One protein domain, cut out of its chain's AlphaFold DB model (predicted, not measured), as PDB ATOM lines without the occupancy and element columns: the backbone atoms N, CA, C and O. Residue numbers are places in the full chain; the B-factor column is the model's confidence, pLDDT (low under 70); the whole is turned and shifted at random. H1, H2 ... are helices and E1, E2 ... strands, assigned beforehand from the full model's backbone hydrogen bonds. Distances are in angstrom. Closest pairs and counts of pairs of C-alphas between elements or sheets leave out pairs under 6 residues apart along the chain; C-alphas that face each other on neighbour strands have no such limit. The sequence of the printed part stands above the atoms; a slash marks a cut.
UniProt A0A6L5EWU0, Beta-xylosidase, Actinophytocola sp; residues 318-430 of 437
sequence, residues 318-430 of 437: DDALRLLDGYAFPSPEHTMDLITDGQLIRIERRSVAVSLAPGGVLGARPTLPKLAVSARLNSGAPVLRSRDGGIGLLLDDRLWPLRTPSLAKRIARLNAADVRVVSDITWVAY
ATOM      1  N   ASP A 318     157.728 175.303 212.589       91.81
ATOM      2  CA  ASP A 318     156.993 176.472 212.119       91.81
ATOM      3  C   ASP A 318     157.760 177.142 210.979       91.81
ATOM      4  O   ASP A 318     157.165 177.493 209.957       91.81
ATOM      5  N   ASP A 319     159.087 177.185 211.081       90.94
ATOM      6  CA  ASP A 319     159.956 177.644 210.004       90.94
ATOM      7  C   ASP A 319     159.877 176.749 208.764       90.94
ATOM      8  O   ASP A 319     159.677 177.242 207.651       90.94
ATOM      9  N   ALA A 320     159.925 175.426 208.940       93.81
ATOM     10  CA  ALA A 320     159.754 174.482 207.838       93.81
ATOM     11  C   ALA A 320     158.412 174.670 207.106       93.81
ATOM     12  O   ALA A 320     158.366 174.659 205.875       93.81
ATOM     13  N   LEU A 321     157.319 174.839 207.858       94.38
ATOM     14  CA  LEU A 321     155.979 175.031 207.298       94.38
ATOM     15  C   LEU A 321     155.827 176.388 206.599       94.38
ATOM     16  O   LEU A 321     155.148 176.472 205.581       94.38
ATOM     17  N   ARG A 322     156.468 177.435 207.121       90.69
ATOM     18  CA  ARG A 322     156.444 178.783 206.545       90.69
ATOM     19  C   ARG A 322     157.274 178.881 205.267       90.69
ATOM     20  O   ARG A 322     156.800 179.431 204.279       90.69
ATOM     21  N   LEU A 323     158.509 178.378 205.277       91.50
ATOM     22  CA  LEU A 323     159.446 178.517 204.154       91.50
ATOM     23  C   LEU A 323     159.065 177.674 202.941       91.50
ATOM     24  O   LEU A 323     159.315 178.070 201.805       91.50
ATOM     25  N   LEU A 324     158.485 176.500 203.185       93.81
ATOM     26  CA  LEU A 324     158.105 175.565 202.130       93.81
ATOM     27  C   LEU A 324     156.629 175.688 201.740       93.81
ATOM     28  O   LEU A 324     156.128 174.846 200.993       93.81
ATOM     29  N   ASP A 325     155.939 176.730 202.206       92.94
ATOM     30  CA  ASP A 325     154.553 176.990 201.838       92.94
ATOM     31  C   ASP A 325     154.388 177.117 200.314       92.94
ATOM     32  O   ASP A 325     155.093 177.861 199.631       92.94
ATOM     33  N   GLY A 326     153.470 176.327 199.762       92.06
ATOM     34  CA  GLY A 326     153.216 176.216 198.331       92.06
ATOM     35  C   GLY A 326     154.161 175.283 197.566       92.06
ATOM     36  O   GLY A 326     153.960 175.119 196.360       92.06
ATOM     37  N   TYR A 327     155.152 174.657 198.209       94.56
ATOM     38  CA  TYR A 327     156.076 173.717 197.565       94.56
ATOM     39  C   TYR A 327     155.680 172.262 197.805       94.56
ATOM     40  O   TYR A 327     155.321 171.859 198.914       94.56
ATOM     41  N   ALA A 328     155.821 171.445 196.758       96.81
ATOM     42  CA  ALA A 328     155.734 169.993 196.868       96.81
ATOM     43  C   ALA A 328     157.103 169.322 196.717       96.81
ATOM     44  O   ALA A 328     157.979 169.803 196.003       96.81
ATOM     45  N   PHE A 329     157.285 168.173 197.359       96.94
ATOM     46  CA  PHE A 329     158.536 167.415 197.353       96.94
ATOM     47  C   PHE A 329     158.284 165.922 197.619       96.94
ATOM     48  O   PHE A 329     157.205 165.557 198.088       96.94
ATOM     49  N   PRO A 330     159.234 165.022 197.301       97.19
ATOM     50  CA  PRO A 330     159.080 163.595 197.572       97.19
ATOM     51  C   PRO A 330     158.772 163.286 199.047       97.19
ATOM     52  O   PRO A 330     159.388 163.832 199.972       97.19
ATOM     53  N   SER A 331     157.824 162.379 199.277       97.06
ATOM     54  CA  SER A 331     157.525 161.848 200.607       97.06
ATOM     55  C   SER A 331     158.364 160.594 200.908       97.06
ATOM     56  O   SER A 331     158.870 159.953 199.984       97.06
ATOM     57  N   PRO A 332     158.483 160.180 202.185       94.56
ATOM     58  CA  PRO A 332     159.119 158.913 202.547       94.56
ATOM     59  C   PRO A 332     158.296 157.681 202.130       94.56
ATOM     60  O   PRO A 332     158.790 156.565 202.215       94.56
ATOM     61  N   GLU A 333     157.045 157.865 201.697       95.12
ATOM     62  CA  GLU A 333     156.104 156.794 201.333       95.12
ATOM     63  C   GLU A 333     155.983 156.622 199.806       95.12
ATOM     64  O   GLU A 333     154.949 156.177 199.317       95.12
ATOM     65  N   HIS A 334     156.998 157.025 199.032       93.50
ATOM     66  CA  HIS A 334     156.967 157.012 197.557       93.50
ATOM     67  C   HIS A 334     155.787 157.793 196.943       93.50
ATOM     68  O   HIS A 334     155.342 157.516 195.830       93.50
ATOM     69  N   THR A 335     155.304 158.803 197.663       97.12
ATOM     70  CA  THR A 335     154.279 159.759 197.223       97.12
ATOM     71  C   THR A 335     154.879 161.170 197.214       97.12
ATOM     72  O   THR A 335     156.102 161.332 197.236       97.12
ATOM     73  N   MET A 336     154.050 162.211 197.165       98.31
ATOM     74  CA  MET A 336     154.485 163.600 197.317       98.31
ATOM     75  C   MET A 336     153.940 164.179 198.620       98.31
ATOM     76  O   MET A 336     152.818 163.874 199.002       98.31
ATOM     77  N   ASP A 337     154.698 165.049 199.268       98.25
ATOM     78  CA  ASP A 337     154.189 165.945 200.303       98.25
ATOM     79  C   ASP A 337     154.080 167.358 199.709       98.25
ATOM     80  O   ASP A 337     154.944 167.765 198.936       98.25
ATOM     81  N   LEU A 338     153.017 168.084 200.045       97.69
ATOM     82  CA  LEU A 338     152.805 169.505 199.757       97.69
ATOM     83  C   LEU A 338     152.667 170.229 201.092       97.69
ATOM     84  O   LEU A 338     151.850 169.819 201.915       97.69
ATOM     85  N   ILE A 339     153.429 171.299 201.294       96.81
ATOM     86  CA  ILE A 339     153.186 172.222 202.402       96.81
ATOM     87  C   ILE A 339     152.326 173.365 201.871       96.81
ATOM     88  O   ILE A 339     152.626 173.936 200.827       96.81
ATOM     89  N   THR A 340     151.216 173.652 202.541       94.44
ATOM     90  CA  THR A 340     150.305 174.741 202.178       94.44
ATOM     91  C   THR A 340     149.507 175.190 203.397       94.44
ATOM     92  O   THR A 340     148.987 174.358 204.136       94.44
ATOM     93  N   ASP A 341     149.402 176.500 203.592       91.31
ATOM     94  CA  ASP A 341     148.720 177.149 204.715       91.31
ATOM     95  C   ASP A 341     149.111 176.548 206.081       91.31
ATOM     96  O   ASP A 341     148.275 176.194 206.913       91.31
ATOM     97  N   GLY A 342     150.418 176.335 206.277       93.19
ATOM     98  CA  GLY A 342     150.958 175.756 207.510       93.19
ATOM     99  C   GLY A 342     150.627 174.272 207.728       93.19
ATOM    100  O   GLY A 342     150.766 173.760 208.840       93.19
ATOM    101  N   GLN A 343     150.178 173.559 206.694       94.50
ATOM    102  CA  GLN A 343     149.782 172.152 206.772       94.50
ATOM    103  C   GLN A 343     150.540 171.300 205.758       94.50
ATOM    104  O   GLN A 343     150.764 171.707 204.624       94.50
ATOM    105  N   LEU A 344     150.909 170.081 206.162       96.88
ATOM    106  CA  LEU A 344     151.503 169.082 205.274       96.88
ATOM    107  C   LEU A 344     150.410 168.145 204.751       96.88
ATOM    108  O   LEU A 344     149.785 167.417 205.523       96.88
ATOM    109  N   ILE A 345     150.210 168.132 203.439       97.38
ATOM    110  CA  ILE A 345     149.261 167.261 202.743       97.38
ATOM    111  C   ILE A 345     150.047 166.218 201.968       97.38
ATOM    112  O   ILE A 345     150.920 166.557 201.169       97.38
ATOM    113  N   ARG A 346     149.721 164.943 202.168       97.81
ATOM    114  CA  ARG A 346     150.334 163.855 201.408       97.81
ATOM    115  C   ARG A 346     149.489 163.523 200.191       97.81
ATOM    116  O   ARG A 346     148.305 163.241 200.314       97.81
ATOM    117  N   ILE A 347     150.102 163.548 199.019       98.12
ATOM    118  CA  ILE A 347     149.454 163.430 197.718       98.12
ATOM    119  C   ILE A 347     150.026 162.215 197.000       98.12
ATOM    120  O   ILE A 347     151.212 162.176 196.676       98.12
ATOM    121  N   GLU A 348     149.173 161.241 196.695       97.69
ATOM    122  CA  GLU A 348     149.591 159.983 196.071       97.69
ATOM    123  C   GLU A 348     150.198 160.199 194.676       97.69
ATOM    124  O   GLU A 348     151.234 159.632 194.332       97.69
ATOM    125  N   ARG A 349     149.586 161.073 193.867       97.25
ATOM    126  CA  ARG A 349     149.978 161.293 192.469       97.25
ATOM    127  C   ARG A 349     150.841 162.537 192.298       97.25
ATOM    128  O   ARG A 349     150.383 163.662 192.497       97.25
ATOM    129  N   ARG A 350     152.054 162.359 191.763       96.75
ATOM    130  CA  ARG A 350     152.960 163.476 191.432       96.75
ATOM    131  C   ARG A 350     152.329 164.522 190.511       96.75
ATOM    132  O   ARG A 350     152.525 165.713 190.723       96.75
ATOM    133  N   SER A 351     151.548 164.105 189.515       96.56
ATOM    134  CA  SER A 351     150.874 165.028 188.588       96.56
ATOM    135  C   SER A 351     149.857 165.945 189.283       96.56
ATOM    136  O   SER A 351     149.701 167.105 188.891       96.56
ATOM    137  N   VAL A 352     149.195 165.445 190.332       97.31
ATOM    138  CA  VAL A 352     148.285 166.220 191.184       97.31
ATOM    139  C   VAL A 352     149.086 167.210 192.024       97.31
ATOM    140  O   VAL A 352     148.773 168.397 191.995       97.31
ATOM    141  N   ALA A 353     150.168 166.764 192.672       97.31
ATOM    142  CA  ALA A 353     151.041 167.632 193.466       97.31
ATOM    143  C   ALA A 353     151.615 168.799 192.642       97.31
ATOM    144  O   ALA A 353     151.518 169.946 193.061       97.31
ATOM    145  N   VAL A 354     152.099 168.534 191.420       95.56
ATOM    146  CA  VAL A 354     152.572 169.571 190.477       95.56
ATOM    147  C   VAL A 354     151.496 170.623 190.187       95.56
ATOM    148  O   VAL A 354     151.811 171.790 189.989       95.56
ATOM    149  N   SER A 355     150.221 170.227 190.144       95.19
ATOM    150  CA  SER A 355     149.121 171.157 189.864       95.19
ATOM    151  C   SER A 355     148.681 171.965 191.088       95.19
ATOM    152  O   SER A 355     148.043 172.999 190.906       95.19
ATOM    153  N   LEU A 356     148.975 171.488 192.301       95.56
ATOM    154  CA  LEU A 356     148.581 172.111 193.569       95.56
ATOM    155  C   LEU A 356     149.699 172.925 194.229       95.56
ATOM    156  O   LEU A 356     149.410 173.638 195.181       95.56
ATOM    157  N   ALA A 357     150.940 172.815 193.755       94.06
ATOM    158  CA  ALA A 357     152.104 173.478 194.330       94.06
ATOM    159  C   ALA A 357     152.430 174.786 193.582       94.06
ATOM    160  O   ALA A 357     153.183 174.750 192.603       94.06
ATOM    161  N   PRO A 358     151.879 175.950 193.984       87.56
ATOM    162  CA  PRO A 358     152.161 177.223 193.319       87.56
ATOM    163  C   PRO A 358     153.633 177.652 193.422       87.56
ATOM    164  O   PRO A 358     154.098 178.389 192.554       87.56
ATOM    165  N   GLY A 359     154.359 177.189 194.446       85.75
ATOM    166  CA  GLY A 359     155.803 177.389 194.606       85.75
ATOM    167  C   GLY A 359     156.644 176.472 193.711       85.75
ATOM    168  O   GLY A 359     157.793 176.776 193.418       85.75
ATOM    169  N   GLY A 360     156.059 175.389 193.198       89.81
ATOM    170  CA  GLY A 360     156.739 174.411 192.355       89.81
ATOM    171  C   GLY A 360     157.071 173.113 193.088       89.81
ATOM    172  O   GLY A 360     156.595 172.842 194.192       89.81
ATOM    173  N   VAL A 361     157.858 172.261 192.428       93.25
ATOM    174  CA  VAL A 361     158.187 170.921 192.927       93.25
ATOM    175  C   VAL A 361     159.689 170.773 193.083       93.25
ATOM    176  O   VAL A 361     160.419 170.822 192.096       93.25
ATOM    177  N   LEU A 362     160.134 170.519 194.308       94.19
ATOM    178  CA  LEU A 362     161.533 170.246 194.601       94.19
ATOM    179  C   LEU A 362     161.918 168.844 194.117       94.19
ATOM    180  O   LEU A 362     161.127 167.892 194.164       94.19
ATOM    181  N   GLY A 363     163.161 168.709 193.655       91.38
ATOM    182  CA  GLY A 363     163.690 167.436 193.163       91.38
ATOM    183  C   GLY A 363     163.910 166.401 194.269       91.38
ATOM    184  O   GLY A 363     163.789 165.203 194.018       91.38
ATOM    185  N   ALA A 364     164.188 166.859 195.489       92.88
ATOM    186  CA  ALA A 364     164.481 166.030 196.651       92.88
ATOM    187  C   ALA A 364     163.686 166.494 197.875       92.88
ATOM    188  O   ALA A 364     163.216 167.631 197.937       92.88
ATOM    189  N   ARG A 365     163.529 165.594 198.851       92.94
ATOM    190  CA  ARG A 365     162.952 165.930 200.151       92.94
ATOM    191  C   ARG A 365     163.987 166.718 200.964       92.94
ATOM    192  O   ARG A 365     165.071 166.174 201.179       92.94
ATOM    193  N   PRO A 366     163.673 167.932 201.442       92.31
ATOM    194  CA  PRO A 366     164.557 168.638 202.361       92.31
ATOM    195  C   PRO A 366     164.696 167.885 203.689       92.31
ATOM    196  O   PRO A 366     163.834 167.083 204.063       92.31
ATOM    197  N   THR A 367     165.759 168.167 204.436       90.50
ATOM    198  CA  THR A 367     165.854 167.726 205.830       90.50
ATOM    199  C   THR A 367     164.841 168.518 206.650       90.50
ATOM    200  O   THR A 367     164.940 169.738 206.730       90.50
ATOM    201  N   LEU A 368     163.855 167.828 207.224       92.62
ATOM    202  CA  LEU A 368     162.741 168.447 207.942       92.62
ATOM    203  C   LEU A 368     162.558 167.810 209.320       92.62
ATOM    204  O   LEU A 368     162.779 166.600 209.461       92.62
ATOM    205  N   PRO A 369     162.069 168.573 210.312       93.25
ATOM    206  CA  PRO A 369     161.562 167.999 211.545       93.25
ATOM    207  C   PRO A 369     160.357 167.099 211.253       93.25
ATOM    208  O   PRO A 369     159.803 167.053 210.150       93.25
ATOM    209  N   LYS A 370     159.908 166.358 212.267       92.44
ATOM    210  CA  LYS A 370     158.712 165.526 212.132       92.44
ATOM    211  C   LYS A 370     157.474 166.413 211.954       92.44
ATOM    212  O   LYS A 370     156.987 167.010 212.910       92.44
ATOM    213  N   LEU A 371     156.943 166.447 210.734       95.12
ATOM    214  CA  LEU A 371     155.704 167.146 210.391       95.12
ATOM    215  C   LEU A 371     154.520 166.172 210.382       95.12
ATOM    216  O   LEU A 371     154.611 165.068 209.840       95.12
ATOM    217  N   ALA A 372     153.404 166.579 210.986       95.38
ATOM    218  CA  ALA A 372     152.173 165.798 210.981       95.38
ATOM    219  C   ALA A 372     151.456 165.936 209.632       95.38
ATOM    220  O   ALA A 372     151.195 167.048 209.168       95.38
ATOM    221  N   VAL A 373     151.106 164.800 209.024       96.56
ATOM    222  CA  VAL A 373     150.262 164.771 207.825       96.56
ATOM    223  C   VAL A 373     148.853 165.194 208.228       96.56
ATOM    224  O   VAL A 373     148.213 164.524 209.033       96.56
ATOM    225  N   SER A 374     148.401 166.320 207.687       95.94
ATOM    226  CA  SER A 374     147.106 166.929 208.002       95.94
ATOM    227  C   SER A 374     145.971 166.387 207.136       95.94
ATOM    228  O   SER A 374     144.824 166.409 207.568       95.94
ATOM    229  N   ALA A 375     146.290 165.916 205.927       96.56
ATOM    230  CA  ALA A 375     145.360 165.199 205.062       96.56
ATOM    231  C   ALA A 375     146.084 164.307 204.048       96.56
ATOM    232  O   ALA A 375     147.244 164.560 203.691       96.56
ATOM    233  N   ARG A 376     145.379 163.288 203.548       97.06
ATOM    234  CA  ARG A 376     145.833 162.407 202.465       97.06
ATOM    235  C   ARG A 376     144.948 162.534 201.224       97.06
ATOM    236  O   ARG A 376     143.761 162.229 201.237       97.06
ATOM    237  N   LEU A 377     145.557 162.944 200.115       96.88
ATOM    238  CA  LEU A 377     144.956 162.959 198.786       96.88
ATOM    239  C   LEU A 377     145.330 161.667 198.057       96.88
ATOM    240  O   LEU A 377     146.334 161.599 197.340       96.88
ATOM    241  N   ASN A 378     144.502 160.646 198.266       95.81
ATOM    242  CA  ASN A 378     144.613 159.357 197.588       95.81
ATOM    243  C   ASN A 378     144.040 159.423 196.160       95.81
ATOM    244  O   ASN A 378     143.245 160.308 195.811       95.81
ATOM    245  N   SER A 379     144.421 158.463 195.324       95.25
ATOM    246  CA  SER A 379     143.868 158.297 193.982       95.25
ATOM    247  C   SER A 379     142.345 158.155 194.045       95.25
ATOM    248  O   SER A 379     141.807 157.411 194.860       95.25
ATOM    249  N   GLY A 380     141.635 158.875 193.176       94.81
ATOM    250  CA  GLY A 380     140.173 158.880 193.143       94.81
ATOM    251  C   GLY A 380     139.494 159.688 194.254       94.81
ATOM    252  O   GLY A 380     138.266 159.667 194.324       94.81
ATOM    253  N   ALA A 381     140.244 160.417 195.097       95.38
ATOM    254  CA  ALA A 381     139.675 161.287 196.132       95.38
ATOM    255  C   ALA A 381     138.576 162.209 195.548       95.38
ATOM    256  O   ALA A 381     138.865 162.925 194.582       95.38
ATOM    257  N   PRO A 382     137.339 162.201 196.091       93.69
ATOM    258  CA  PRO A 382     136.200 162.874 195.472       93.69
ATOM    259  C   PRO A 382     136.389 164.384 195.330       93.69
ATOM    260  O   PRO A 382     136.794 165.067 196.275       93.69
ATOM    261  N   VAL A 383     135.994 164.919 194.172       95.12
ATOM    262  CA  VAL A 383     135.820 166.362 193.981       95.12
ATOM    263  C   VAL A 383     134.344 166.682 194.179       95.12
ATOM    264  O   VAL A 383     133.489 166.185 193.448       95.12
ATOM    265  N   LEU A 384     134.032 167.513 195.165       95.19
ATOM    266  CA  LEU A 384     132.674 167.967 195.431       95.19
ATOM    267  C   LEU A 384     132.409 169.295 194.724       95.19
ATOM    268  O   LEU A 384     133.291 170.151 194.619       95.19
ATOM    269  N   ARG A 385     131.169 169.473 194.265       94.25
ATOM    270  CA  ARG A 385     130.664 170.730 193.709       94.25
ATOM    271  C   ARG A 385     129.311 171.079 194.331       94.25
ATOM    272  O   ARG A 385     128.397 170.258 194.257       94.25
ATOM    273  N   SER A 386     129.174 172.271 194.908       93.81
ATOM    274  CA  SER A 386     127.883 172.792 195.380       93.81
ATOM    275  C   SER A 386     127.077 173.408 194.231       93.81
ATOM    276  O   SER A 386     127.608 173.633 193.136       93.81
ATOM    277  N   ARG A 387     125.783 173.675 194.445       90.00
ATOM    278  CA  ARG A 387     124.944 174.324 193.423       90.00
ATOM    279  C   ARG A 387     125.253 175.813 193.317       90.00
ATOM    280  O   ARG A 387     125.241 176.338 192.207       90.00
ATOM    281  N   ASP A 388     125.664 176.425 194.424       87.56
ATOM    282  CA  ASP A 388     126.120 177.820 194.488       87.56
ATOM    283  C   ASP A 388     127.542 178.042 193.929       87.56
ATOM    284  O   ASP A 388     128.098 179.136 194.006       87.56
ATOM    285  N   GLY A 389     128.151 177.010 193.334       84.81
ATOM    286  CA  GLY A 389     129.420 177.117 192.610       84.81
ATOM    287  C   GLY A 389     130.676 176.840 193.437       84.81
ATOM    288  O   GLY A 389     131.780 176.956 192.904       84.81
ATOM    289  N   GLY A 390     130.536 176.423 194.698       89.81
ATOM    290  CA  GLY A 390     131.643 175.926 195.512       89.81
ATOM    291  C   GLY A 390     132.268 174.675 194.894       89.81
ATOM    292  O   GLY A 390     131.561 173.816 194.362       89.81
ATOM    293  N   ILE A 391     133.598 174.567 194.936       94.31
ATOM    294  CA  ILE A 391     134.330 173.407 194.416       94.31
ATOM    295  C   ILE A 391     135.545 173.065 195.283       94.31
ATOM    296  O   ILE A 391     136.282 173.955 195.705       94.31
ATOM    297  N   GLY A 392     135.729 171.783 195.597       95.44
ATOM    298  CA  GLY A 392     136.744 171.351 196.558       95.44
ATOM    299  C   GLY A 392     136.957 169.842 196.586       95.44
ATOM    300  O   GLY A 392     136.176 169.086 196.013       95.44
ATOM    301  N   LEU A 393     138.031 169.408 197.238       95.94
ATOM    302  CA  LEU A 393     138.328 168.000 197.504       95.94
ATOM    303  C   LEU A 393     137.779 167.607 198.875       95.94
ATOM    304  O   LEU A 393     137.923 168.367 199.829       95.94
ATOM    305  N   LEU A 394     137.203 166.414 198.988       94.88
ATOM    306  CA  LEU A 394     136.890 165.824 200.289       94.88
ATOM    307  C   LEU A 394     138.043 164.907 200.706       94.88
ATOM    308  O   LEU A 394     138.206 163.836 200.121       94.88
ATOM    309  N   LEU A 395     138.839 165.338 201.685       95.19
ATOM    310  CA  LEU A 395     139.988 164.594 202.214       95.19
ATOM    311  C   LEU A 395     139.818 164.438 203.724       95.19
ATOM    312  O   LEU A 395     139.679 165.446 204.416       95.19
ATOM    313  N   ASP A 396     139.838 163.199 204.218       89.75
ATOM    314  CA  ASP A 396     139.725 162.875 205.648       89.75
ATOM    315  C   ASP A 396     138.559 163.625 206.337       89.75
ATOM    316  O   ASP A 396     138.738 164.317 207.337       89.75
ATOM    317  N   ASP A 397     137.367 163.550 205.725       90.31
ATOM    318  CA  ASP A 397     136.110 164.200 206.149       90.31
ATOM    319  C   ASP A 397     136.122 165.736 206.209       90.31
ATOM    320  O   ASP A 397     135.180 166.361 206.702       90.31
ATOM    321  N   ARG A 398     137.152 166.372 205.646       95.25
ATOM    322  CA  ARG A 398     137.256 167.827 205.532       95.25
ATOM    323  C   ARG A 398     137.166 168.262 204.084       95.25
ATOM    324  O   ARG A 398     137.720 167.633 203.181       95.25
ATOM    325  N   LEU A 399     136.483 169.376 203.867       95.69
ATOM    326  CA  LEU A 399     136.369 169.988 202.557       95.69
ATOM    327  C   LEU A 399     137.525 170.959 202.346       95.69
ATOM    328  O   LEU A 399     137.643 171.948 203.063       95.69
ATOM    329  N   TRP A 400     138.346 170.690 201.339       96.31
ATOM    330  CA  TRP A 400     139.474 171.515 200.918       96.31
ATOM    331  C   TRP A 400     139.081 172.292 199.660       96.31
ATOM    332  O   TRP A 400     139.050 171.703 198.570       96.31
ATOM    333  N   PRO A 401     138.733 173.587 199.766       95.38
ATOM    334  CA  PRO A 401     138.338 174.383 198.611       95.38
ATOM    335  C   PRO A 401     139.462 174.442 197.577       95.38
ATOM    336  O   PRO A 401     140.637 174.500 197.929       95.38
ATOM    337  N   LEU A 402     139.116 174.460 196.293       94.50
ATOM    338  CA  LEU A 402     140.081 174.652 195.211       94.50
ATOM    339  C   LEU A 402     139.955 176.072 194.670       94.50
ATOM    340  O   LEU A 402     138.853 176.515 194.346       94.50
ATOM    341  N   ARG A 403     141.085 176.773 194.512       90.19
ATOM    342  CA  ARG A 403     141.099 178.208 194.168       90.19
ATOM    343  C   ARG A 403     140.332 178.550 192.895       90.19
ATOM    344  O   ARG A 403     139.802 179.651 192.770       90.19
ATOM    345  N   THR A 404     140.306 177.641 191.917       89.88
ATOM    346  CA  THR A 404     139.635 177.886 190.637       89.88
ATOM    347  C   THR A 404     138.889 176.655 190.107       89.88
ATOM    348  O   THR A 404     139.358 175.522 190.257       89.88
ATOM    349  N   PRO A 405     137.774 176.848 189.374       89.75
ATOM    350  CA  PRO A 405     137.083 175.751 188.693       89.75
ATOM    351  C   PRO A 405     137.954 175.018 187.659       89.75
ATOM    352  O   PRO A 405     137.815 173.810 187.451       89.75
ATOM    353  N   SER A 406     138.874 175.732 187.000       92.00
ATOM    354  CA  SER A 406     139.795 175.149 186.019       92.00
ATOM    355  C   SER A 406     140.829 174.233 186.679       92.00
ATOM    356  O   SER A 406     141.129 173.168 186.128       92.00
ATOM    357  N   LEU A 407     141.322 174.603 187.867       92.50
ATOM    358  CA  LEU A 407     142.153 173.735 188.695       92.50
ATOM    359  C   LEU A 407     141.384 172.471 189.073       92.50
ATOM    360  O   LEU A 407     141.875 171.377 188.826       92.50
ATOM    361  N   ALA A 408     140.148 172.589 189.554       92.25
ATOM    362  CA  ALA A 408     139.356 171.422 189.929       92.25
ATOM    363  C   ALA A 408     139.113 170.441 188.778       92.25
ATOM    364  O   ALA A 408     139.315 169.239 188.941       92.25
ATOM    365  N   LYS A 409     138.791 170.935 187.575       92.25
ATOM    366  CA  LYS A 409     138.679 170.083 186.377       92.25
ATOM    367  C   LYS A 409     140.001 169.378 186.043       92.25
ATOM    368  O   LYS A 409     140.001 168.244 185.564       92.25
ATOM    369  N   ARG A 410     141.135 170.052 186.256       95.12
ATOM    370  CA  ARG A 410     142.469 169.469 186.068       95.12
ATOM    371  C   ARG A 410     142.748 168.391 187.116       95.12
ATOM    372  O   ARG A 410     143.144 167.301 186.717       95.12
ATOM    373  N   ILE A 411     142.501 168.665 188.398       95.69
ATOM    374  CA  ILE A 411     142.703 167.704 189.489       95.69
ATOM    375  C   ILE A 411     141.812 166.477 189.309       95.69
ATOM    376  O   ILE A 411     142.334 165.371 189.359       95.69
ATOM    377  N   ALA A 412     140.522 166.646 188.996       94.44
ATOM    378  CA  ALA A 412     139.608 165.529 188.751       94.44
ATOM    379  C   ALA A 412     140.153 164.565 187.683       94.44
ATOM    380  O   ALA A 412     140.225 163.356 187.894       94.44
ATOM    381  N   ARG A 413     140.651 165.112 186.566       95.75
ATOM    382  CA  ARG A 413     141.269 164.319 185.495       95.75
ATOM    383  C   ARG A 413     142.572 163.646 185.938       95.75
ATOM    384  O   ARG A 413     142.766 162.469 185.664       95.75
ATOM    385  N   LEU A 414     143.482 164.386 186.574       96.25
ATOM    386  CA  LEU A 414     144.799 163.865 186.969       96.25
ATOM    387  C   LEU A 414     144.713 162.831 188.096       96.25
ATOM    388  O   LEU A 414     145.537 161.915 188.146       96.25
ATOM    389  N   ASN A 415     143.715 162.972 188.970       96.25
ATOM    390  CA  ASN A 415     143.482 162.091 190.104       96.25
ATOM    391  C   ASN A 415     142.526 160.931 189.804       96.25
ATOM    392  O   ASN A 415     142.272 160.138 190.703       96.25
ATOM    393  N   ALA A 416     141.996 160.832 188.577       94.56
ATOM    394  CA  ALA A 416     140.930 159.889 188.222       94.56
ATOM    395  C   ALA A 416     139.749 159.947 189.213       94.56
ATOM    396  O   ALA A 416     139.247 158.923 189.665       94.56
ATOM    397  N   ALA A 417     139.363 161.164 189.599       92.50
ATOM    398  CA  ALA A 417     138.329 161.413 190.590       92.50
ATOM    399  C   ALA A 417     136.996 161.783 189.938       92.50
ATOM    400  O   ALA A 417     136.949 162.583 188.997       92.50
ATOM    401  N   ASP A 418     135.913 161.264 190.509       89.12
ATOM    402  CA  ASP A 418     134.557 161.661 190.149       89.12
ATOM    403  C   ASP A 418     134.228 163.046 190.705       89.12
ATOM    404  O   ASP A 418     134.523 163.369 191.862       89.12
ATOM    405  N   VAL A 419     133.550 163.852 189.886       91.75
ATOM    406  CA  VAL A 419     132.975 165.126 190.323       91.75
ATOM    407  C   VAL A 419     131.545 164.877 190.790       91.75
ATOM    408  O   VAL A 419     130.657 164.616 189.979       91.75
ATOM    409  N   ARG A 420     131.312 164.979 192.099       93.25
ATOM    410  CA  ARG A 420     130.000 164.763 192.718       93.25
ATOM    411  C   ARG A 420     129.335 166.097 193.023       93.25
ATOM    412  O   ARG A 420     129.892 166.937 193.727       93.25
ATOM    413  N   VAL A 421     128.126 166.285 192.502       94.12
ATOM    414  CA  VAL A 421     127.298 167.443 192.853       94.12
ATOM    415  C   VAL A 421     126.582 167.146 194.165       94.12
ATOM    416  O   VAL A 421     125.872 166.149 194.259       94.12
ATOM    417  N   VAL A 422     126.759 168.009 195.162       94.81
ATOM    418  CA  VAL A 422     126.111 167.904 196.477       94.81
ATOM    419  C   VAL A 422     125.165 169.083 196.699       94.81
ATOM    420  O   VAL A 422     125.273 170.110 196.029       94.81
ATOM    421  N   SER A 423     124.200 168.928 197.611       95.38
ATOM    422  CA  SER A 423     123.353 170.054 198.029       95.38
ATOM    423  C   SER A 423     124.177 171.089 198.799       95.38
ATOM    424  O   SER A 423     125.182 170.731 199.415       95.38
ATOM    425  N   ASP A 424     123.746 172.350 198.817       92.88
ATOM    426  CA  ASP A 424     124.465 173.399 199.551       92.88
ATOM    427  C   ASP A 424     124.433 173.149 201.069       92.88
ATOM    428  O   ASP A 424     125.417 173.409 201.752       92.88
ATOM    429  N   ILE A 425     123.372 172.509 201.580       93.62
ATOM    430  CA  ILE A 425     123.281 172.038 202.974       93.62
ATOM    431  C   ILE A 425     124.373 171.001 203.268       93.62
ATOM    432  O   ILE A 425     125.062 171.088 204.278       93.62
ATOM    433  N   THR A 426     124.556 170.023 202.376       93.19
ATOM    434  CA  THR A 426     125.615 169.012 202.516       93.19
ATOM    435  C   THR A 426     126.999 169.648 202.418       93.19
ATOM    436  O   THR A 426     127.899 169.272 203.157       93.19
ATOM    437  N   TRP A 427     127.172 170.622 201.524       93.81
ATOM    438  CA  TRP A 427     128.433 171.333 201.340       93.81
ATOM    439  C   TRP A 427     128.876 172.061 202.612       93.81
ATOM    440  O   TRP A 427     130.005 171.873 203.056       93.81
ATOM    441  N   VAL A 428     127.983 172.850 203.223       93.25
ATOM    442  CA  VAL A 428     128.301 173.616 204.442       93.25
ATOM    443  C   VAL A 428     128.400 172.747 205.698       93.25
ATOM    444  O   VAL A 428     128.904 173.216 206.715       93.25
ATOM    445  N   ALA A 429     127.937 171.494 205.644       95.00
ATOM    446  CA  ALA A 429     128.055 170.550 206.753       95.00
ATOM    447  C   ALA A 429     129.480 169.996 206.923       95.00
ATOM    448  O   ALA A 429     129.824 169.536 208.012       95.00
ATOM    449  N   TYR A 430     130.315 170.032 205.878       94.94
ATOM    450  CA  TYR A 430     131.705 169.597 205.983       94.94
ATOM    451  C   TYR A 430     132.569 170.655 206.686       94.94
ATOM    452  O   TYR A 430     132.527 171.827 206.302       94.94
TER     453      TYR A 430
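Overview. This is residues 318 to 430 of the 437 residues of the protein "Beta-xylosidase" of Actinophytocola sp (UniProt A0A6L5EWU0). Two small lobes stand side by side along the longest axis, each a sheet of four short strands with a short helix toward each face: E1 to E4 with H1 and H2 in the first, E5 to E8 with H3 and H4 in the second. The lobes meet where H2 and H3 lie side by side, running opposite ways, and where E4 comes near E6; residues 362 to 369 loop round the first lobe's far end. The 113 printed residues hold four named helices and eight named strands, in the order H1 E1 E2 E3 H2 E4 E5 E6 E7 H3 E8 H4; both sheets are mixed, with orders E1, E2, E3, E4 and E7, E6, E5, E8. The class is mixed, helices and strands; the whole is compact, with a radius of gyration of the C-alphas of 14.1 A, and elongated, spanning 43 by 26 by 21 A.

Arrangement. Start with E1, residues 327 to 330, E2, 336 to 340, and E3, 343 to 347: they form a meander, each strand the antiparallel neighbour of the one before, with N 329 and O 337 2.9 A apart and N 338 and O 345 2.8 A apart. Next, E4, residues 373 to 377, is parallel to E3, with N 374 and O 344 at 2.8 A; this sheet is strongly twisted. E3, H2 and E4 are a strand-helix-strand unit, two parallel neighbour strands with a helix between them in the chain; H2, residues 350 to 356, is over E2 and along the strands, at a height over the sheet of 8.3 A, the closest C-alphas being Met 336 and Arg 350, 6.1 A. On the opposite face, H1, residues 318 to 323, is over E2 at 8.8 A, across the strands at 86 degrees on the local plane, which is fitted to just 6 C-alphas. H2 touches H3, residues 405 to 414, at a shallow tilt of 7 degrees, opposite ways; the closest C-alphas, of Val 352 and Leu 414, are 6.0 A apart. In the second sheet, E5, residues 383 to 385, E6, 391 to 395, and E7, 398 to 401, form another meander: N 384 and O 392 are 2.8 A apart, N 393 and O 400 2.8 A. E8, residues 419 to 421, is parallel to E5, with N 420 and O 383 at 2.8 A. E7, H3 and E8 make a split strand-helix-strand unit, two strands of one sheet that are not neighbours, with a helix between them in the chain and E6 and E5 between them in the sheet; its crossover is right-handed. H3 is over E6 and, only just, with 3 of its C-alphas, over E5, at a height of 9.0 A. H4, residues 424 to 429, is on the opposite face, only just over none of the strands, with 2 C-alphas falling on E5. In the four helices every O i to N i+4 pair is within hydrogen-bond range.

Along the chain. Find C-alpha 318 at (156.993, 176.472, 212.119), where H1 begins. H3 runs 14.3 A from C-alpha 405 at (137.083, 175.751, 188.693); E6 spans 13.1 A, E2 12.9 A. H4 ends at C-alpha 429, (128.055, 170.550, 206.753).

Size, cuts and confidence. The farthest C-alphas, of Thr 367 and Ser 423, are 43.3 A apart. The printed part has no cut; the link from H2 to E4, 16 residues, is long. Mean pLDDT of the printed part is 94.1, and no printed residue is under 70.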